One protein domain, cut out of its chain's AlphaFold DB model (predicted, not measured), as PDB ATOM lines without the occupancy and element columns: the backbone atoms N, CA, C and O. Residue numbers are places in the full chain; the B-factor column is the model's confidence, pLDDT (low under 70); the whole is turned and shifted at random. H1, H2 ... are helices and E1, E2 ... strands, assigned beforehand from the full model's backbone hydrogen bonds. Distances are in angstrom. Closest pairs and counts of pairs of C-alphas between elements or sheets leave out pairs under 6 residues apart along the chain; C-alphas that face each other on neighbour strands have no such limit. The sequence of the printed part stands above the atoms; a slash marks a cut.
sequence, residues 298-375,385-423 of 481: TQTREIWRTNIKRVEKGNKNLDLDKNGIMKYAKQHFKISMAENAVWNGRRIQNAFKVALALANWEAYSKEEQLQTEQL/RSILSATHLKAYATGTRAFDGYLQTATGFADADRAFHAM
ATOM      1  N   THR A 298     -54.412  31.162  -6.605       89.38
ATOM      2  CA  THR A 298     -54.567  30.022  -5.690       89.38
ATOM      3  C   THR A 298     -54.550  28.696  -6.448       89.38
ATOM      4  O   THR A 298     -53.781  27.804  -6.085       89.38
ATOM      5  N   GLN A 299     -55.318  28.607  -7.535       87.19
ATOM      6  CA  GLN A 299     -55.372  27.464  -8.445       87.19
ATOM      7  C   GLN A 299     -54.029  27.272  -9.145       87.19
ATOM      8  O   GLN A 299     -53.446  26.195  -9.094       87.19
ATOM      9  N   THR A 300     -53.471  28.334  -9.731       90.69
ATOM     10  CA  THR A 300     -52.171  28.269 -10.408       90.69
ATOM     11  C   THR A 300     -51.101  27.720  -9.466       90.69
ATOM     12  O   THR A 300     -50.442  26.731  -9.782       90.69
ATOM     13  N   ARG A 301     -50.963  28.285  -8.264       92.25
ATOM     14  CA  ARG A 301     -50.000  27.837  -7.249       92.25
ATOM     15  C   ARG A 301     -50.124  26.345  -6.951       92.25
ATOM     16  O   ARG A 301     -49.106  25.667  -6.799       92.25
ATOM     17  N   GLU A 302     -51.342  25.831  -6.855       88.69
ATOM     18  CA  GLU A 302     -51.573  24.429  -6.525       88.69
ATOM     19  C   GLU A 302     -51.307  23.504  -7.736       88.69
ATOM     20  O   GLU A 302     -50.785  22.394  -7.567       88.69
ATOM     21  N   ILE A 303     -51.503  23.980  -8.975       89.25
ATOM     22  CA  ILE A 303     -51.103  23.267 -10.202       89.25
ATOM     23  C   ILE A 303     -49.580  23.160 -10.229       89.25
ATOM     24  O   ILE A 303     -49.030  22.084 -10.485       89.25
ATOM     25  N   TRP A 304     -48.883  24.255  -9.925       93.19
ATOM     26  CA  TRP A 304     -47.426  24.283  -9.819       93.19
ATOM     27  C   TRP A 304     -46.925  23.311  -8.745       93.19
ATOM     28  O   TRP A 304     -46.064  22.480  -9.036       93.19
ATOM     29  N   ARG A 305     -47.507  23.319  -7.538       91.50
ATOM     30  CA  ARG A 305     -47.171  22.358  -6.465       91.50
ATOM     31  C   ARG A 305     -47.390  20.910  -6.882       91.50
ATOM     32  O   ARG A 305     -46.541  20.062  -6.615       91.50
ATOM     33  N   THR A 306     -48.500  20.627  -7.552       88.94
ATOM     34  CA  THR A 306     -48.817  19.279  -8.037       88.94
ATOM     35  C   THR A 306     -47.801  18.814  -9.077       88.94
ATOM     36  O   THR A 306     -47.343  17.675  -9.018       88.94
ATOM     37  N   ASN A 307     -47.387  19.687  -9.999       90.06
ATOM     38  CA  ASN A 307     -46.343  19.358 -10.970       90.06
ATOM     39  C   ASN A 307     -44.974  19.157 -10.300       90.06
ATOM     40  O   ASN A 307     -44.305  18.181 -10.624       90.06
ATOM     41  N   ILE A 308     -44.599  19.982  -9.316       91.69
ATOM     42  CA  ILE A 308     -43.358  19.798  -8.537       91.69
ATOM     43  C   ILE A 308     -43.356  18.430  -7.841       91.69
ATOM     44  O   ILE A 308     -42.417  17.658  -8.022       91.69
ATOM     45  N   LYS A 309     -44.433  18.082  -7.122       89.38
ATOM     46  CA  LYS A 309     -44.581  16.769  -6.462       89.38
ATOM     47  C   LYS A 309     -44.484  15.606  -7.458       89.38
ATOM     48  O   LYS A 309     -43.931  14.559  -7.134       89.38
ATOM     49  N   ARG A 310     -45.036  15.765  -8.667       86.88
ATOM     50  CA  ARG A 310     -44.960  14.748  -9.732       86.88
ATOM     51  C   ARG A 310     -43.540  14.570 -10.256       86.88
ATOM     52  O   ARG A 310     -43.123  13.437 -10.468       86.88
ATOM     53  N   VAL A 311     -42.818  15.668 -10.469       88.81
ATOM     54  CA  VAL A 311     -41.428  15.633 -10.939       88.81
ATOM     55  C   VAL A 311     -40.520  15.003  -9.883       88.81
ATOM     56  O   VAL A 311     -39.707  14.155 -10.238       88.81
ATOM     57  N   GLU A 312     -40.728  15.329  -8.608       87.81
ATOM     58  CA  GLU A 312     -39.996  14.755  -7.473       87.81
ATOM     59  C   GLU A 312     -40.208  13.241  -7.345       87.81
ATOM     60  O   GLU A 312     -39.255  12.477  -7.271       87.81
ATOM     61  N   LYS A 313     -41.464  12.776  -7.386       86.69
ATOM     62  CA  LYS A 313     -41.761  11.334  -7.311       86.69
ATOM     63  C   LYS A 313     -41.264  10.553  -8.530       86.69
ATOM     64  O   LYS A 313     -41.021   9.354  -8.425       86.69
ATOM     65  N   GLY A 314     -41.196  11.202  -9.693       83.38
ATOM     66  CA  GLY A 314     -40.890  10.555 -10.968       83.38
ATOM     67  C   GLY A 314     -39.402  10.417 -11.285       83.38
ATOM     68  O   GLY A 314     -39.066   9.593 -12.129       83.38
ATOM     69  N   ASN A 315     -38.523  11.196 -10.646       81.56
ATOM     70  CA  ASN A 315     -37.096  11.239 -10.976       81.56
ATOM     71  C   ASN A 315     -36.260  11.143  -9.696       81.56
ATOM     72  O   ASN A 315     -36.162  12.104  -8.943       81.56
ATOM     73  N   LYS A 316     -35.654   9.974  -9.457       77.44
ATOM     74  CA  LYS A 316     -34.857   9.716  -8.245       77.44
ATOM     75  C   LYS A 316     -33.495  10.430  -8.241       77.44
ATOM     76  O   LYS A 316     -32.983  10.715  -7.168       77.44
ATOM     77  N   ASN A 317     -32.942  10.738  -9.418       81.88
ATOM     78  CA  ASN A 317     -31.629  11.378  -9.594       81.88
ATOM     79  C   ASN A 317     -31.759  12.875  -9.935       81.88
ATOM     80  O   ASN A 317     -31.043  13.384 -10.796       81.88
ATOM     81  N   LEU A 318     -32.720  13.570  -9.325       86.50
ATOM     82  CA  LEU A 318     -33.033  14.960  -9.650       86.50
ATOM     83  C   LEU A 318     -33.143  15.803  -8.380       86.50
ATOM     84  O   LEU A 318     -34.023  15.570  -7.549       86.50
ATOM     85  N   ASP A 319     -32.319  16.839  -8.299       88.31
ATOM     86  CA  ASP A 319     -32.414  17.867  -7.270       88.31
ATOM     87  C   ASP A 319     -33.342  18.995  -7.736       88.31
ATOM     88  O   ASP A 319     -33.241  19.521  -8.847       88.31
ATOM     89  N   LEU A 320     -34.289  19.375  -6.876       89.88
ATOM     90  CA  LEU A 320     -35.343  20.341  -7.190       89.88
ATOM     91  C   LEU A 320     -35.205  21.610  -6.354       89.88
ATOM     92  O   LEU A 320     -35.444  21.590  -5.145       89.88
ATOM     93  N   ASP A 321     -34.978  22.750  -7.009       91.81
ATOM     94  CA  ASP A 321     -35.081  24.066  -6.369       91.81
ATOM     95  C   ASP A 321     -36.556  24.490  -6.232       91.81
ATOM     96  O   ASP A 321     -37.081  25.351  -6.948       91.81
ATOM     97  N   LYS A 322     -37.267  23.846  -5.298       92.62
ATOM     98  CA  LYS A 322     -38.705  24.074  -5.058       92.62
ATOM     99  C   LYS A 322     -39.015  25.541  -4.746       92.62
ATOM    100  O   LYS A 322     -40.025  26.072  -5.215       92.62
ATOM    101  N   ASN A 323     -38.155  26.189  -3.964       92.44
ATOM    102  CA  ASN A 323     -38.352  27.563  -3.510       92.44
ATOM    103  C   ASN A 323     -38.155  28.560  -4.655       92.44
ATOM    104  O   ASN A 323     -39.007  29.434  -4.849       92.44
ATOM    105  N   GLY A 324     -37.092  28.412  -5.452       93.25
ATOM    106  CA  GLY A 324     -36.859  29.254  -6.622       93.25
ATOM    107  C   GLY A 324     -37.938  29.082  -7.685       93.25
ATOM    108  O   GLY A 324     -38.443  30.079  -8.208       93.25
ATOM    109  N   ILE A 325     -38.383  27.846  -7.938       94.56
ATOM    110  CA  ILE A 325     -39.489  27.557  -8.865       94.56
ATOM    111  C   ILE A 325     -40.788  28.217  -8.394       94.56
ATOM    112  O   ILE A 325     -41.474  28.860  -9.188       94.56
ATOM    113  N   MET A 326     -41.128  28.114  -7.105       95.19
ATOM    114  CA  MET A 326     -42.353  28.719  -6.570       95.19
ATOM    115  C   MET A 326     -42.295  30.254  -6.574       95.19
ATOM    116  O   MET A 326     -43.291  30.919  -6.875       95.19
ATOM    117  N   LYS A 327     -41.124  30.835  -6.283       95.06
ATOM    118  CA  LYS A 327     -40.895  32.284  -6.387       95.06
ATOM    119  C   LYS A 327     -41.078  32.759  -7.829       95.06
ATOM    120  O   LYS A 327     -41.772  33.751  -8.053       95.06
ATOM    121  N   TYR A 328     -40.519  32.026  -8.790       95.06
ATOM    122  CA  TYR A 328     -40.703  32.297 -10.211       95.06
ATOM    123  C   TYR A 328     -42.168  32.170 -10.633       95.06
ATOM    124  O   TYR A 328     -42.675  33.081 -11.274       95.06
ATOM    125  N   ALA A 329     -42.878  31.120 -10.212       94.81
ATOM    126  CA  ALA A 329     -44.295  30.933 -10.528       94.81
ATOM    127  C   ALA A 329     -45.146  32.149 -10.119       94.81
ATOM    128  O   ALA A 329     -45.973  32.620 -10.899       94.81
ATOM    129  N   LYS A 330     -44.899  32.712  -8.925       94.75
ATOM    130  CA  LYS A 330     -45.585  33.924  -8.445       94.75
ATOM    131  C   LYS A 330     -45.252  35.158  -9.285       94.75
ATOM    132  O   LYS A 330     -46.146  35.941  -9.590       94.75
ATOM    133  N   GLN A 331     -43.980  35.351  -9.635       93.75
ATOM    134  CA  GLN A 331     -43.543  36.475 -10.475       93.75
ATOM    135  C   GLN A 331     -44.124  36.370 -11.887       93.75
ATOM    136  O   GLN A 331     -44.709  37.325 -12.389       93.75
ATOM    137  N   HIS A 332     -44.016  35.187 -12.486       93.00
ATOM    138  CA  HIS A 332     -44.534  34.880 -13.808       93.00
ATOM    139  C   HIS A 332     -46.046  35.100 -13.883       93.00
ATOM    140  O   HIS A 332     -46.511  35.730 -14.828       93.00
ATOM    141  N   PHE A 333     -46.812  34.641 -12.884       92.94
ATOM    142  CA  PHE A 333     -48.262  34.851 -12.835       92.94
ATOM    143  C   PHE A 333     -48.627  36.338 -12.862       92.94
ATOM    144  O   PHE A 333     -49.467  36.732 -13.659       92.94
ATOM    145  N   LYS A 334     -47.958  37.174 -12.055       91.88
ATOM    146  CA  LYS A 334     -48.214  38.623 -12.030       91.88
ATOM    147  C   LYS A 334     -47.950  39.292 -13.379       91.88
ATOM    148  O   LYS A 334     -48.758  40.098 -13.814       91.88
ATOM    149  N   ILE A 335     -46.831  38.950 -14.023       89.31
ATOM    150  CA  ILE A 335     -46.473  39.495 -15.341       89.31
ATOM    151  C   ILE A 335     -47.495  39.037 -16.384       89.31
ATOM    152  O   ILE A 335     -48.048  39.853 -17.104       89.31
ATOM    153  N   SER A 336     -47.802  37.740 -16.407       86.44
ATOM    154  CA  SER A 336     -48.725  37.166 -17.390       86.44
ATOM    155  C   SER A 336     -50.156  37.671 -17.221       86.44
ATOM    156  O   SER A 336     -50.892  37.739 -18.195       86.44
ATOM    157  N   MET A 337     -50.561  38.000 -15.991       86.31
ATOM    158  CA  MET A 337     -51.870  38.585 -15.703       86.31
ATOM    159  C   MET A 337     -51.989  39.996 -16.283       86.31
ATOM    160  O   MET A 337     -53.028  40.322 -16.832       86.31
ATOM    161  N   ALA A 338     -50.925  40.803 -16.222       83.69
ATOM    162  CA  ALA A 338     -50.907  42.129 -16.843       83.69
ATOM    163  C   ALA A 338     -50.932  42.075 -18.383       83.69
ATOM    164  O   ALA A 338     -51.301  43.049 -19.026       83.69
ATOM    165  N   GLU A 339     -50.532  40.944 -18.968       80.44
ATOM    166  CA  GLU A 339     -50.452  40.733 -20.419       80.44
ATOM    167  C   GLU A 339     -51.610  39.887 -20.976       80.44
ATOM    168  O   GLU A 339     -51.541  39.456 -22.123       80.44
ATOM    169  N   ASN A 340     -52.636  39.574 -20.170       77.56
ATOM    170  CA  ASN A 340     -53.721  38.646 -20.535       77.56
ATOM    171  C   ASN A 340     -53.222  37.293 -21.102       77.56
ATOM    172  O   ASN A 340     -53.889  36.627 -21.892       77.56
ATOM    173  N   ALA A 341     -52.040  36.849 -20.663       81.69
ATOM    174  CA  ALA A 341     -51.317  35.688 -21.187       81.69
ATOM    175  C   ALA A 341     -51.042  34.626 -20.105       81.69
ATOM    176  O   ALA A 341     -50.044  33.895 -20.146       81.69
ATOM    177  N   VAL A 342     -51.915  34.534 -19.096       87.19
ATOM    178  CA  VAL A 342     -51.771  33.589 -17.978       87.19
ATOM    179  C   VAL A 342     -51.660  32.154 -18.494       87.19
ATOM    180  O   VAL A 342     -52.467  31.668 -19.287       87.19
ATOM    181  N   TRP A 343     -50.642  31.433 -18.022       89.94
ATOM    182  CA  TRP A 343     -50.454  30.044 -18.417       89.94
ATOM    183  C   TRP A 343     -51.560  29.144 -17.873       89.94
ATOM    184  O   TRP A 343     -51.725  28.994 -16.664       89.94
ATOM    185  N   ASN A 344     -52.243  28.450 -18.781       89.69
ATOM    186  CA  ASN A 344     -53.152  27.368 -18.425       89.69
ATOM    187  C   ASN A 344     -52.400  26.120 -17.913       89.69
ATOM    188  O   ASN A 344     -51.177  25.983 -18.051       89.69
ATOM    189  N   GLY A 345     -53.144  25.153 -17.365       87.25
ATOM    190  CA  GLY A 345     -52.570  23.923 -16.811       87.25
ATOM    191  C   GLY A 345     -51.752  23.113 -17.826       87.25
ATOM    192  O   GLY A 345     -50.746  22.498 -17.462       87.25
ATOM    193  N   ARG A 346     -52.123  23.155 -19.115       88.88
ATOM    194  CA  ARG A 346     -51.390  22.480 -20.201       88.88
ATOM    195  C   ARG A 346     -50.043  23.158 -20.492       88.88
ATOM    196  O   ARG A 346     -49.046  22.449 -20.625       88.88
ATOM    197  N   ARG A 347     -49.986  24.497 -20.542       91.12
ATOM    198  CA  ARG A 347     -48.741  25.277 -20.704       91.12
ATOM    199  C   ARG A 347     -47.797  25.034 -19.531       91.12
ATOM    200  O   ARG A 347     -46.634  24.735 -19.773       91.12
ATOM    201  N   ILE A 348     -48.303  25.050 -18.294       92.56
ATOM    202  CA  ILE A 348     -47.503  24.740 -17.093       92.56
ATOM    203  C   ILE A 348     -46.918  23.326 -17.195       92.56
ATOM    204  O   ILE A 348     -45.715  23.138 -17.027       92.56
ATOM    205  N   GLN A 349     -47.734  22.323 -17.532       90.75
ATOM    206  CA  GLN A 349     -47.249  20.948 -17.670       90.75
ATOM    207  C   GLN A 349     -46.170  20.817 -18.758       90.75
ATOM    208  O   GLN A 349     -45.193  20.089 -18.578       90.75
ATOM    209  N   ASN A 350     -46.343  21.492 -19.895       92.56
ATOM    210  CA  ASN A 350     -45.355  21.486 -20.969       92.56
ATOM    211  C   ASN A 350     -44.065  22.206 -20.558       92.56
ATOM    212  O   ASN A 350     -42.991  21.669 -20.815       92.56
ATOM    213  N   ALA A 351     -44.163  23.321 -19.830       94.44
ATOM    214  CA  ALA A 351     -43.013  24.024 -19.272       94.44
ATOM    215  C   ALA A 351     -42.170  23.102 -18.381       94.44
ATOM    216  O   ALA A 351     -40.962  23.023 -18.559       94.44
ATOM    217  N   PHE A 352     -42.798  22.325 -17.488       94.38
ATOM    218  CA  PHE A 352     -42.083  21.346 -16.656       94.38
ATOM    219  C   PHE A 352     -41.430  20.218 -17.467       94.38
ATOM    220  O   PHE A 352     -40.341  19.774 -17.115       94.38
ATOM    221  N   LYS A 353     -42.065  19.743 -18.548       92.56
ATOM    222  CA  LYS A 353     -41.466  18.714 -19.418       92.56
ATOM    223  C   LYS A 353     -40.217  19.235 -20.122       92.56
ATOM    224  O   LYS A 353     -39.216  18.527 -20.146       92.56
ATOM    225  N   VAL A 354     -40.295  20.440 -20.686       94.31
ATOM    226  CA  VAL A 354     -39.162  21.072 -21.371       94.31
ATOM    227  C   VAL A 354     -38.068  21.409 -20.366       94.31
ATOM    228  O   VAL A 354     -36.918  21.066 -20.598       94.31
ATOM    229  N   ALA A 355     -38.423  21.976 -19.213       94.44
ATOM    230  CA  ALA A 355     -37.466  22.288 -18.159       94.44
ATOM    231  C   ALA A 355     -36.710  21.043 -17.670       94.44
ATOM    232  O   ALA A 355     -35.502  21.109 -17.483       94.44
ATOM    233  N   LEU A 356     -37.397  19.904 -17.516       93.00
ATOM    234  CA  LEU A 356     -36.761  18.634 -17.150       93.00
ATOM    235  C   LEU A 356     -35.813  18.127 -18.245       93.00
ATOM    236  O   LEU A 356     -34.736  17.638 -17.935       93.00
ATOM    237  N   ALA A 357     -36.201  18.246 -19.517       92.12
ATOM    238  CA  ALA A 357     -35.333  17.866 -20.628       92.12
ATOM    239  C   ALA A 357     -34.067  18.737 -20.681       92.12
ATOM    240  O   ALA A 357     -32.980  18.197 -20.849       92.12
ATOM    241  N   LEU A 358     -34.204  20.051 -20.470       93.12
ATOM    242  CA  LEU A 358     -33.075  20.982 -20.403       93.12
ATOM    243  C   LEU A 358     -32.153  20.670 -19.218       93.12
ATOM    244  O   LEU A 358     -30.950  20.572 -19.407       93.12
ATOM    245  N   ALA A 359     -32.711  20.442 -18.026       92.00
ATOM    246  CA  ALA A 359     -31.920  20.115 -16.839       92.00
ATOM    247  C   ALA A 359     -31.144  18.796 -16.995       92.00
ATOM    248  O   ALA A 359     -29.987  18.706 -16.590       92.00
ATOM    249  N   ASN A 360     -31.765  17.778 -17.602       90.62
ATOM    250  CA  ASN A 360     -31.085  16.518 -17.899       90.62
ATOM    251  C   ASN A 360     -29.982  16.723 -18.941       90.62
ATOM    252  O   ASN A 360     -28.877  16.232 -18.748       90.62
ATOM    253  N   TRP A 361     -30.264  17.463 -20.018       90.50
ATOM    254  CA  TRP A 361     -29.277  17.779 -21.051       90.50
ATOM    255  C   TRP A 361     -28.062  18.512 -20.475       90.50
ATOM    256  O   TRP A 361     -26.934  18.109 -20.721       90.50
ATOM    257  N   GLU A 362     -28.278  19.532 -19.640       91.00
ATOM    258  CA  GLU A 362     -27.191  20.253 -18.969       91.00
ATOM    259  C   GLU A 362     -26.346  19.348 -18.066       91.00
ATOM    260  O   GLU A 362     -25.138  19.556 -17.951       91.00
ATOM    261  N   ALA A 363     -26.964  18.361 -17.412       88.19
ATOM    262  CA  ALA A 363     -26.248  17.399 -16.583       88.19
ATOM    263  C   ALA A 363     -25.370  16.472 -17.438       88.19
ATOM    264  O   ALA A 363     -24.191  16.316 -17.134       88.19
ATOM    265  N   TYR A 364     -25.914  15.951 -18.541       87.06
ATOM    266  CA  TYR A 364     -25.163  15.138 -19.500       87.06
ATOM    267  C   TYR A 364     -23.996  15.896 -20.128       87.06
ATOM    268  O   TYR A 364     -22.876  15.401 -20.111       87.06
ATOM    269  N   SER A 365     -24.220  17.117 -20.621       86.75
ATOM    270  CA  SER A 365     -23.157  17.895 -21.268       86.75
ATOM    271  C   SER A 365     -22.014  18.246 -20.311       86.75
ATOM    272  O   SER A 365     -20.863  18.308 -20.731       86.75
ATOM    273  N   LYS A 366     -22.304  18.480 -19.024       85.50
ATOM    274  CA  LYS A 366     -21.262  18.723 -18.012       85.50
ATOM    275  C   LYS A 366     -20.452  17.468 -17.717       85.50
ATOM    276  O   LYS A 366     -19.241  17.555 -17.549       85.50
ATOM    277  N   GLU A 367     -21.114  16.319 -17.636       81.38
ATOM    278  CA  GLU A 367     -20.448  15.044 -17.399       81.38
ATOM    279  C   GLU A 367     -19.574  14.635 -18.594       81.38
ATOM    280  O   GLU A 367     -18.419  14.273 -18.400       81.38
ATOM    281  N   GLU A 368     -20.065  14.808 -19.823       80.06
ATOM    282  CA  GLU A 368     -19.306  14.568 -21.058       80.06
ATOM    283  C   GLU A 368     -18.035  15.436 -21.138       80.06
ATOM    284  O   GLU A 368     -16.956  14.946 -21.480       80.06
ATOM    285  N   GLN A 369     -18.129  16.717 -20.756       79.06
ATOM    286  CA  GLN A 369     -16.970  17.617 -20.677       79.06
ATOM    287  C   GLN A 369     -15.938  17.133 -19.649       79.06
ATOM    288  O   GLN A 369     -14.752  17.051 -19.963       79.06
ATOM    289  N   LEU A 370     -16.384  16.748 -18.449       75.88
ATOM    290  CA  LEU A 370     -15.506  16.242 -17.389       75.88
ATOM    291  C   LEU A 370     -14.842  14.908 -17.764       75.88
ATOM    292  O   LEU A 370     -13.663  14.707 -17.476       75.88
ATOM    293  N   GLN A 371     -15.566  14.004 -18.427       71.75
ATOM    294  CA  GLN A 371     -15.043  12.706 -18.866       71.75
ATOM    295  C   GLN A 371     -14.030  12.848 -20.010       71.75
ATOM    296  O   GLN A 371     -13.020  12.142 -20.023       71.75
ATOM    297  N   THR A 372     -14.246  13.800 -20.923       69.50
ATOM    298  CA  THR A 372     -13.286  14.128 -21.993       69.50
ATOM    299  C   THR A 372     -11.972  14.667 -21.420       69.50
ATOM    300  O   THR A 372     -10.898  14.346 -21.926       69.50
ATOM    301  N   GLU A 373     -12.034  15.439 -20.332       72.25
ATOM    302  CA  GLU A 373     -10.851  15.943 -19.624       72.25
ATOM    303  C   GLU A 373     -10.142  14.864 -18.779       72.25
ATOM    304  O   GLU A 373      -8.926  14.937 -18.597       72.25
ATOM    305  N   GLN A 374     -10.870  13.858 -18.275       70.62
ATOM    306  CA  GLN A 374     -10.352  12.848 -17.337       70.62
ATOM    307  C   GLN A 374     -10.047  11.464 -17.951       70.62
ATOM    308  O   GLN A 374      -9.544  10.601 -17.233       70.62
ATOM    309  N   LEU A 375     -10.281  11.240 -19.255       62.88
ATOM    310  CA  LEU A 375      -9.966   9.985 -19.976       62.88
ATOM    311  C   LEU A 375     -10.584   8.710 -19.350       62.88
ATOM    312  O   LEU A 375     -10.020   7.618 -19.449       62.88
ATOM    313  N   ARG A 385     -26.826  13.162 -11.942       83.25
ATOM    314  CA  ARG A 385     -27.696  13.966 -11.082       83.25
ATOM    315  C   ARG A 385     -27.942  15.322 -11.734       83.25
ATOM    316  O   ARG A 385     -27.019  16.110 -11.920       83.25
ATOM    317  N   SER A 386     -29.199  15.593 -12.063       87.50
ATOM    318  CA  SER A 386     -29.630  16.839 -12.699       87.50
ATOM    319  C   SER A 386     -30.268  17.783 -11.683       87.50
ATOM    320  O   SER A 386     -30.889  17.350 -10.714       87.50
ATOM    321  N   ILE A 387     -30.132  19.093 -11.907       89.81
ATOM    322  CA  ILE A 387     -30.703  20.122 -11.033       89.81
ATOM    323  C   ILE A 387     -31.773  20.880 -11.811       89.81
ATOM    324  O   ILE A 387     -31.467  21.630 -12.736       89.81
ATOM    325  N   LEU A 388     -33.038  20.742 -11.417       92.12
ATOM    326  CA  LEU A 388     -34.131  21.517 -11.997       92.12
ATOM    327  C   LEU A 388     -34.359  22.793 -11.183       92.12
ATOM    328  O   LEU A 388     -34.888  22.764 -10.070       92.12
ATOM    329  N   SER A 389     -34.011  23.930 -11.782       93.38
ATOM    330  CA  SER A 389     -34.225  25.264 -11.212       93.38
ATOM    331  C   SER A 389     -35.150  26.143 -12.062       93.38
ATOM    332  O   SER A 389     -35.550  25.788 -13.176       93.38
ATOM    333  N   ALA A 390     -35.478  27.331 -11.545       93.56
ATOM    334  CA  ALA A 390     -36.309  28.314 -12.238       93.56
ATOM    335  C   ALA A 390     -35.712  28.834 -13.562       93.56
ATOM    336  O   ALA A 390     -36.453  29.400 -14.366       93.56
ATOM    337  N   THR A 391     -34.408  28.671 -13.815       93.94
ATOM    338  CA  THR A 391     -33.762  29.127 -15.062       93.94
ATOM    339  C   THR A 391     -34.310  28.391 -16.282       93.94
ATOM    340  O   THR A 391     -34.677  29.028 -17.266       93.94
ATOM    341  N   HIS A 392     -34.487  27.075 -16.188       93.88
ATOM    342  CA  HIS A 392     -35.025  26.254 -17.275       93.88
ATOM    343  C   HIS A 392     -36.477  26.622 -17.619       93.88
ATOM    344  O   HIS A 392     -36.878  26.639 -18.781       93.88
ATOM    345  N   LEU A 393     -37.274  26.972 -16.605       94.00
ATOM    346  CA  LEU A 393     -38.646  27.446 -16.804       94.00
ATOM    347  C   LEU A 393     -38.682  28.832 -17.454       94.00
ATOM    348  O   LEU A 393     -39.531  29.078 -18.311       94.00
ATOM    349  N   LYS A 394     -37.741  29.716 -17.095       93.81
ATOM    350  CA  LYS A 394     -37.557  31.006 -17.774       93.81
ATOM    351  C   LYS A 394     -37.196  30.814 -19.244       93.81
ATOM    352  O   LYS A 394     -37.764  31.513 -20.070       93.81
ATOM    353  N   ALA A 395     -36.328  29.856 -19.574       91.88
ATOM    354  CA  ALA A 395     -35.965  29.560 -20.961       91.88
ATOM    355  C   ALA A 395     -37.193  29.165 -21.801       91.88
ATOM    356  O   ALA A 395     -37.414  29.725 -22.876       91.88
ATOM    357  N   TYR A 396     -38.050  28.283 -21.272       92.62
ATOM    358  CA  TYR A 396     -39.327  27.954 -21.911       92.62
ATOM    359  C   TYR A 396     -40.224  29.192 -22.069       92.62
ATOM    360  O   TYR A 396     -40.789  29.415 -23.140       92.62
ATOM    361  N   ALA A 397     -40.330  30.022 -21.026       91.12
ATOM    362  CA  ALA A 397     -41.150  31.226 -21.072       91.12
ATOM    363  C   ALA A 397     -40.689  32.218 -22.142       91.12
ATOM    364  O   ALA A 397     -41.531  32.703 -22.896       91.12
ATOM    365  N   THR A 398     -39.380  32.462 -22.257       89.94
ATOM    366  CA  THR A 398     -38.796  33.330 -23.289       89.94
ATOM    367  C   THR A 398     -39.176  32.853 -24.690       89.94
ATOM    368  O   THR A 398     -39.655  33.654 -25.491       89.94
ATOM    369  N   GLY A 399     -39.051  31.549 -24.965       86.56
ATOM    370  CA  GLY A 399     -39.445  30.974 -26.254       86.56
ATOM    371  C   GLY A 399     -40.935  31.155 -26.551       86.56
ATOM    372  O   GLY A 399     -41.305  31.576 -27.645       86.56
ATOM    373  N   THR A 400     -41.806  30.910 -25.565       87.31
ATOM    374  CA  THR A 400     -43.252  31.102 -25.768       87.31
ATOM    375  C   THR A 400     -43.650  32.567 -25.919       87.31
ATOM    376  O   THR A 400     -44.533  32.865 -26.710       87.31
ATOM    377  N   ARG A 401     -42.981  33.492 -25.223       85.94
ATOM    378  CA  ARG A 401     -43.285  34.926 -25.305       85.94
ATOM    379  C   ARG A 401     -42.910  35.510 -26.663       85.94
ATOM    380  O   ARG A 401     -43.622  36.369 -27.162       85.94
ATOM    381  N   ALA A 402     -41.831  35.020 -27.276       85.56
ATOM    382  CA  ALA A 402     -41.471  35.392 -28.642       85.56
ATOM    383  C   ALA A 402     -42.560  34.976 -29.647       85.56
ATOM    384  O   ALA A 402     -42.930  35.764 -30.514       85.56
ATOM    385  N   PHE A 403     -43.115  33.769 -29.495       85.50
ATOM    386  CA  PHE A 403     -44.234  33.301 -30.316       85.50
ATOM    387  C   PHE A 403     -45.518  34.108 -30.069       85.50
ATOM    388  O   PHE A 403     -46.128  34.580 -31.027       85.50
ATOM    389  N   ASP A 404     -45.899  34.305 -28.804       83.69
ATOM    390  CA  ASP A 404     -47.098  35.067 -28.432       83.69
ATOM    391  C   ASP A 404     -46.994  36.520 -28.956       83.69
ATOM    392  O   ASP A 404     -47.938  37.034 -29.553       83.69
ATOM    393  N   GLY A 405     -45.816  37.147 -28.841       84.56
ATOM    394  CA  GLY A 405     -45.540  38.493 -29.358       84.56
ATOM    395  C   GLY A 405     -45.563  38.586 -30.887       84.56
ATOM    396  O   GLY A 405     -46.103  39.548 -31.440       84.56
ATOM    397  N   TYR A 406     -45.040  37.575 -31.591       86.81
ATOM    398  CA  TYR A 406     -45.181  37.471 -33.047       86.81
ATOM    399  C   TYR A 406     -46.656  37.388 -33.449       86.81
ATOM    400  O   TYR A 406     -47.104  38.130 -34.322       86.81
ATOM    401  N   LEU A 407     -47.432  36.527 -32.788       83.44
ATOM    402  CA  LEU A 407     -48.842  36.331 -33.105       83.44
ATOM    403  C   LEU A 407     -49.674  37.584 -32.800       83.44
ATOM    404  O   LEU A 407     -50.550  37.944 -33.586       83.44
ATOM    405  N   GLN A 408     -49.373  38.281 -31.704       82.56
ATOM    406  CA  GLN A 408     -50.001  39.557 -31.365       82.56
ATOM    407  C   GLN A 408     -49.665  40.637 -32.397       82.56
ATOM    408  O   GLN A 408     -50.551  41.375 -32.809       82.56
ATOM    409  N   THR A 409     -48.423  40.689 -32.878       86.62
ATOM    410  CA  THR A 409     -48.009  41.635 -33.927       86.62
ATOM    411  C   THR A 409     -48.687  41.315 -35.264       86.62
ATOM    412  O   THR A 409     -49.140  42.218 -35.959       86.62
ATOM    413  N   ALA A 410     -48.805  40.031 -35.614       86.75
ATOM    414  CA  ALA A 410     -49.424  39.584 -36.860       86.75
ATOM    415  C   ALA A 410     -50.953  39.753 -36.873       86.75
ATOM    416  O   ALA A 410     -51.535  40.004 -37.925       86.75
ATOM    417  N   THR A 411     -51.617  39.585 -35.724       81.25
ATOM    418  CA  THR A 411     -53.090  39.596 -35.627       81.25
ATOM    419  C   THR A 411     -53.667  40.853 -34.975       81.25
ATOM    420  O   THR A 411     -54.879  41.045 -35.013       81.25
ATOM    421  N   GLY A 412     -52.829  41.699 -34.372       80.88
ATOM    422  CA  GLY A 412     -53.211  42.909 -33.637       80.88
ATOM    423  C   GLY A 412     -53.722  42.675 -32.208       80.88
ATOM    424  O   GLY A 412     -53.859  43.635 -31.459       80.88
ATOM    425  N   PHE A 413     -53.986  41.425 -31.810       77.62
ATOM    426  CA  PHE A 413     -54.659  41.083 -30.550       77.62
ATOM    427  C   PHE A 413     -54.034  39.848 -29.885       77.62
ATOM    428  O   PHE A 413     -53.578  38.928 -30.578       77.62
ATOM    429  N   ALA A 414     -54.050  39.790 -28.547       80.25
ATOM    430  CA  ALA A 414     -53.718  38.564 -27.819       80.25
ATOM    431  C   ALA A 414     -54.796  37.486 -28.054       80.25
ATOM    432  O   ALA A 414     -55.885  37.769 -28.549       80.25
ATOM    433  N   ASP A 415     -54.518  36.224 -27.716       79.12
ATOM    434  CA  ASP A 415     -55.442  35.118 -28.017       79.12
ATOM    435  C   ASP A 415     -56.803  35.229 -27.304       79.12
ATOM    436  O   ASP A 415     -57.823  34.843 -27.881       79.12
ATOM    437  N   ALA A 416     -56.829  35.736 -26.065       81.38
ATOM    438  CA  ALA A 416     -58.068  35.986 -25.323       81.38
ATOM    439  C   ALA A 416     -58.884  37.108 -25.988       81.38
ATOM    440  O   ALA A 416     -60.050  36.901 -26.330       81.38
ATOM    441  N   ASP A 417     -58.233  38.234 -26.291       82.44
ATOM    442  CA  ASP A 417     -58.837  39.380 -26.979       82.44
ATOM    443  C   ASP A 417     -59.363  38.985 -28.363       82.44
ATOM    444  O   ASP A 417     -60.479  39.332 -28.745       82.44
ATOM    445  N   ARG A 418     -58.598  38.189 -29.119       83.88
ATOM    446  CA  ARG A 418     -59.017  37.677 -30.429       83.88
ATOM    447  C   ARG A 418     -60.268  36.819 -30.304       83.88
ATOM    448  O   ARG A 418     -61.174  36.952 -31.121       83.88
ATOM    449  N   ALA A 419     -60.331  35.948 -29.298       79.75
ATOM    450  CA  ALA A 419     -61.500  35.107 -29.066       79.75
ATOM    451  C   ALA A 419     -62.735  35.933 -28.663       79.75
ATOM    452  O   ALA A 419     -63.851  35.601 -29.073       79.75
ATOM    453  N   PHE A 420     -62.534  37.030 -27.928       84.38
ATOM    454  CA  PHE A 420     -63.578  38.002 -27.615       84.38
ATOM    455  C   PHE A 420     -64.057  38.754 -28.867       84.38
ATOM    456  O   PHE A 420     -65.254  38.763 -29.160       84.38
ATOM    457  N   HIS A 421     -63.136  39.302 -29.667       82.69
ATOM    458  CA  HIS A 421     -63.442  40.013 -30.915       82.69
ATOM    459  C   HIS A 421     -64.096  39.118 -31.974       82.69
ATOM    460  O   HIS A 421     -64.993  39.563 -32.689       82.69
ATOM    461  N   ALA A 422     -63.706  37.845 -32.042       83.06
ATOM    462  CA  ALA A 422     -64.340  36.836 -32.888       83.06
ATOM    463  C   ALA A 422     -65.705  36.363 -32.352       83.06
ATOM    464  O   ALA A 422     -66.338  35.499 -32.956       83.06
ATOM    465  N   MET A 423     -66.169  36.914 -31.222       82.44
ATOM    466  CA  MET A 423     -67.411  36.533 -30.555       82.44
ATOM    467  C   MET A 423     -67.478  35.031 -30.237       82.44
ATOM    468  O   MET A 423     -68.544  34.421 -30.311       82.44
TER     469      MET A 423
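AT A GLANCE: This is residues 298 to 375 and 385 to 423 of the 481 residues of a protein of Exophiala aquamarina CBS 119918 (UniProt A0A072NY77). Four helices form a loose, mostly crossed cluster along one long helix, H3: H1 packs on the first part of H3, H4 packs on its residues 351 to 359, and H2 joins H1 to H4 without reaching H3. A tiny sheet of E1 and E2 sits beside H3, whose last residues stick out at one end of the length, while the small helix H5 lies toward the other. The 117 printed residues hold five named helices and two named strands in the order H1 E1 H2 H3 E2 H4 H5; the sheet has the order E1, E2, is parallel, and the class is mostly helix. The whole is loose, with a radius of gyration of the C-alphas of 17.1 A, and spans 62 by 31 by 20 A.

IN THESE COORDINATES: H1 is residues 298 to 314, 24.4 A long, starting at C-alpha 298 (-54.567, 30.022, -5.690). E1 is residues 318 to 320 and H2 is residues 322 to 338, 24.8 A. H3, residues 345 to 374, is the longest helix at 43.6 A, running from C-alpha 345 (-52.570, 23.923, -16.811) to C-alpha 374 (-10.352, 12.848, -17.337). E2 is residues 386 to 388, H4 residues 390 to 411, 30.9 A, and H5 residues 415 to 421, ending at C-alpha 421 (-63.442, 40.013, -30.915).

HOW THE PARTS SIT: H1 touches H2 with residues 301 to 308 alone, closest at the C-alphas of Ile 308 and Lys 322, 7.2 A; they run opposite ways at 36 degrees, only just a steep tilt. H1 touches H3 at a steep tilt of 39 degrees, the same way, closest at the C-alphas of Ile 303 and Gly 345, 6.8 A. E1 and E2 are parallel neighbours, with N 319 and O 386 at 2.9 A, within hydrogen-bond range. The closest C-alphas of H3 and E2 are those of Ala 363 and Ser 386, 5.2 A. H2 touches H4 at a shallow tilt of 15 degrees, the same way, closest at the C-alphas of Ile 325 and Ala 390, 4.7 A. H3 touches H4 at a steep tilt of 52 degrees, opposite ways, closest at the C-alphas of Ala 355 and His 392, 4.7 A. H5 is close to H4 but not clearly touching, with the C-alphas of Gln 408 and Asp 415 at 7.8 A. H2 and H3 are apart. In each of H1, H2, H3, H4 and H5, every O i to N i+4 pair is within hydrogen-bond range.

THE WHOLE: The C-alphas farthest apart are those of Leu 375 and Met 423, 64.2 A. Residues 368 to 375, of which 368 to 374 belong to H3, stand free. Residues 376 to 384 are not printed, and C-alphas 375 and 385 are 20.2 A apart across this cut. Of the links printed whole, H2 to H3 is short and the others are tight. The mean pLDDT of the printed part is 87.3; residues 372 and 375 are under 70.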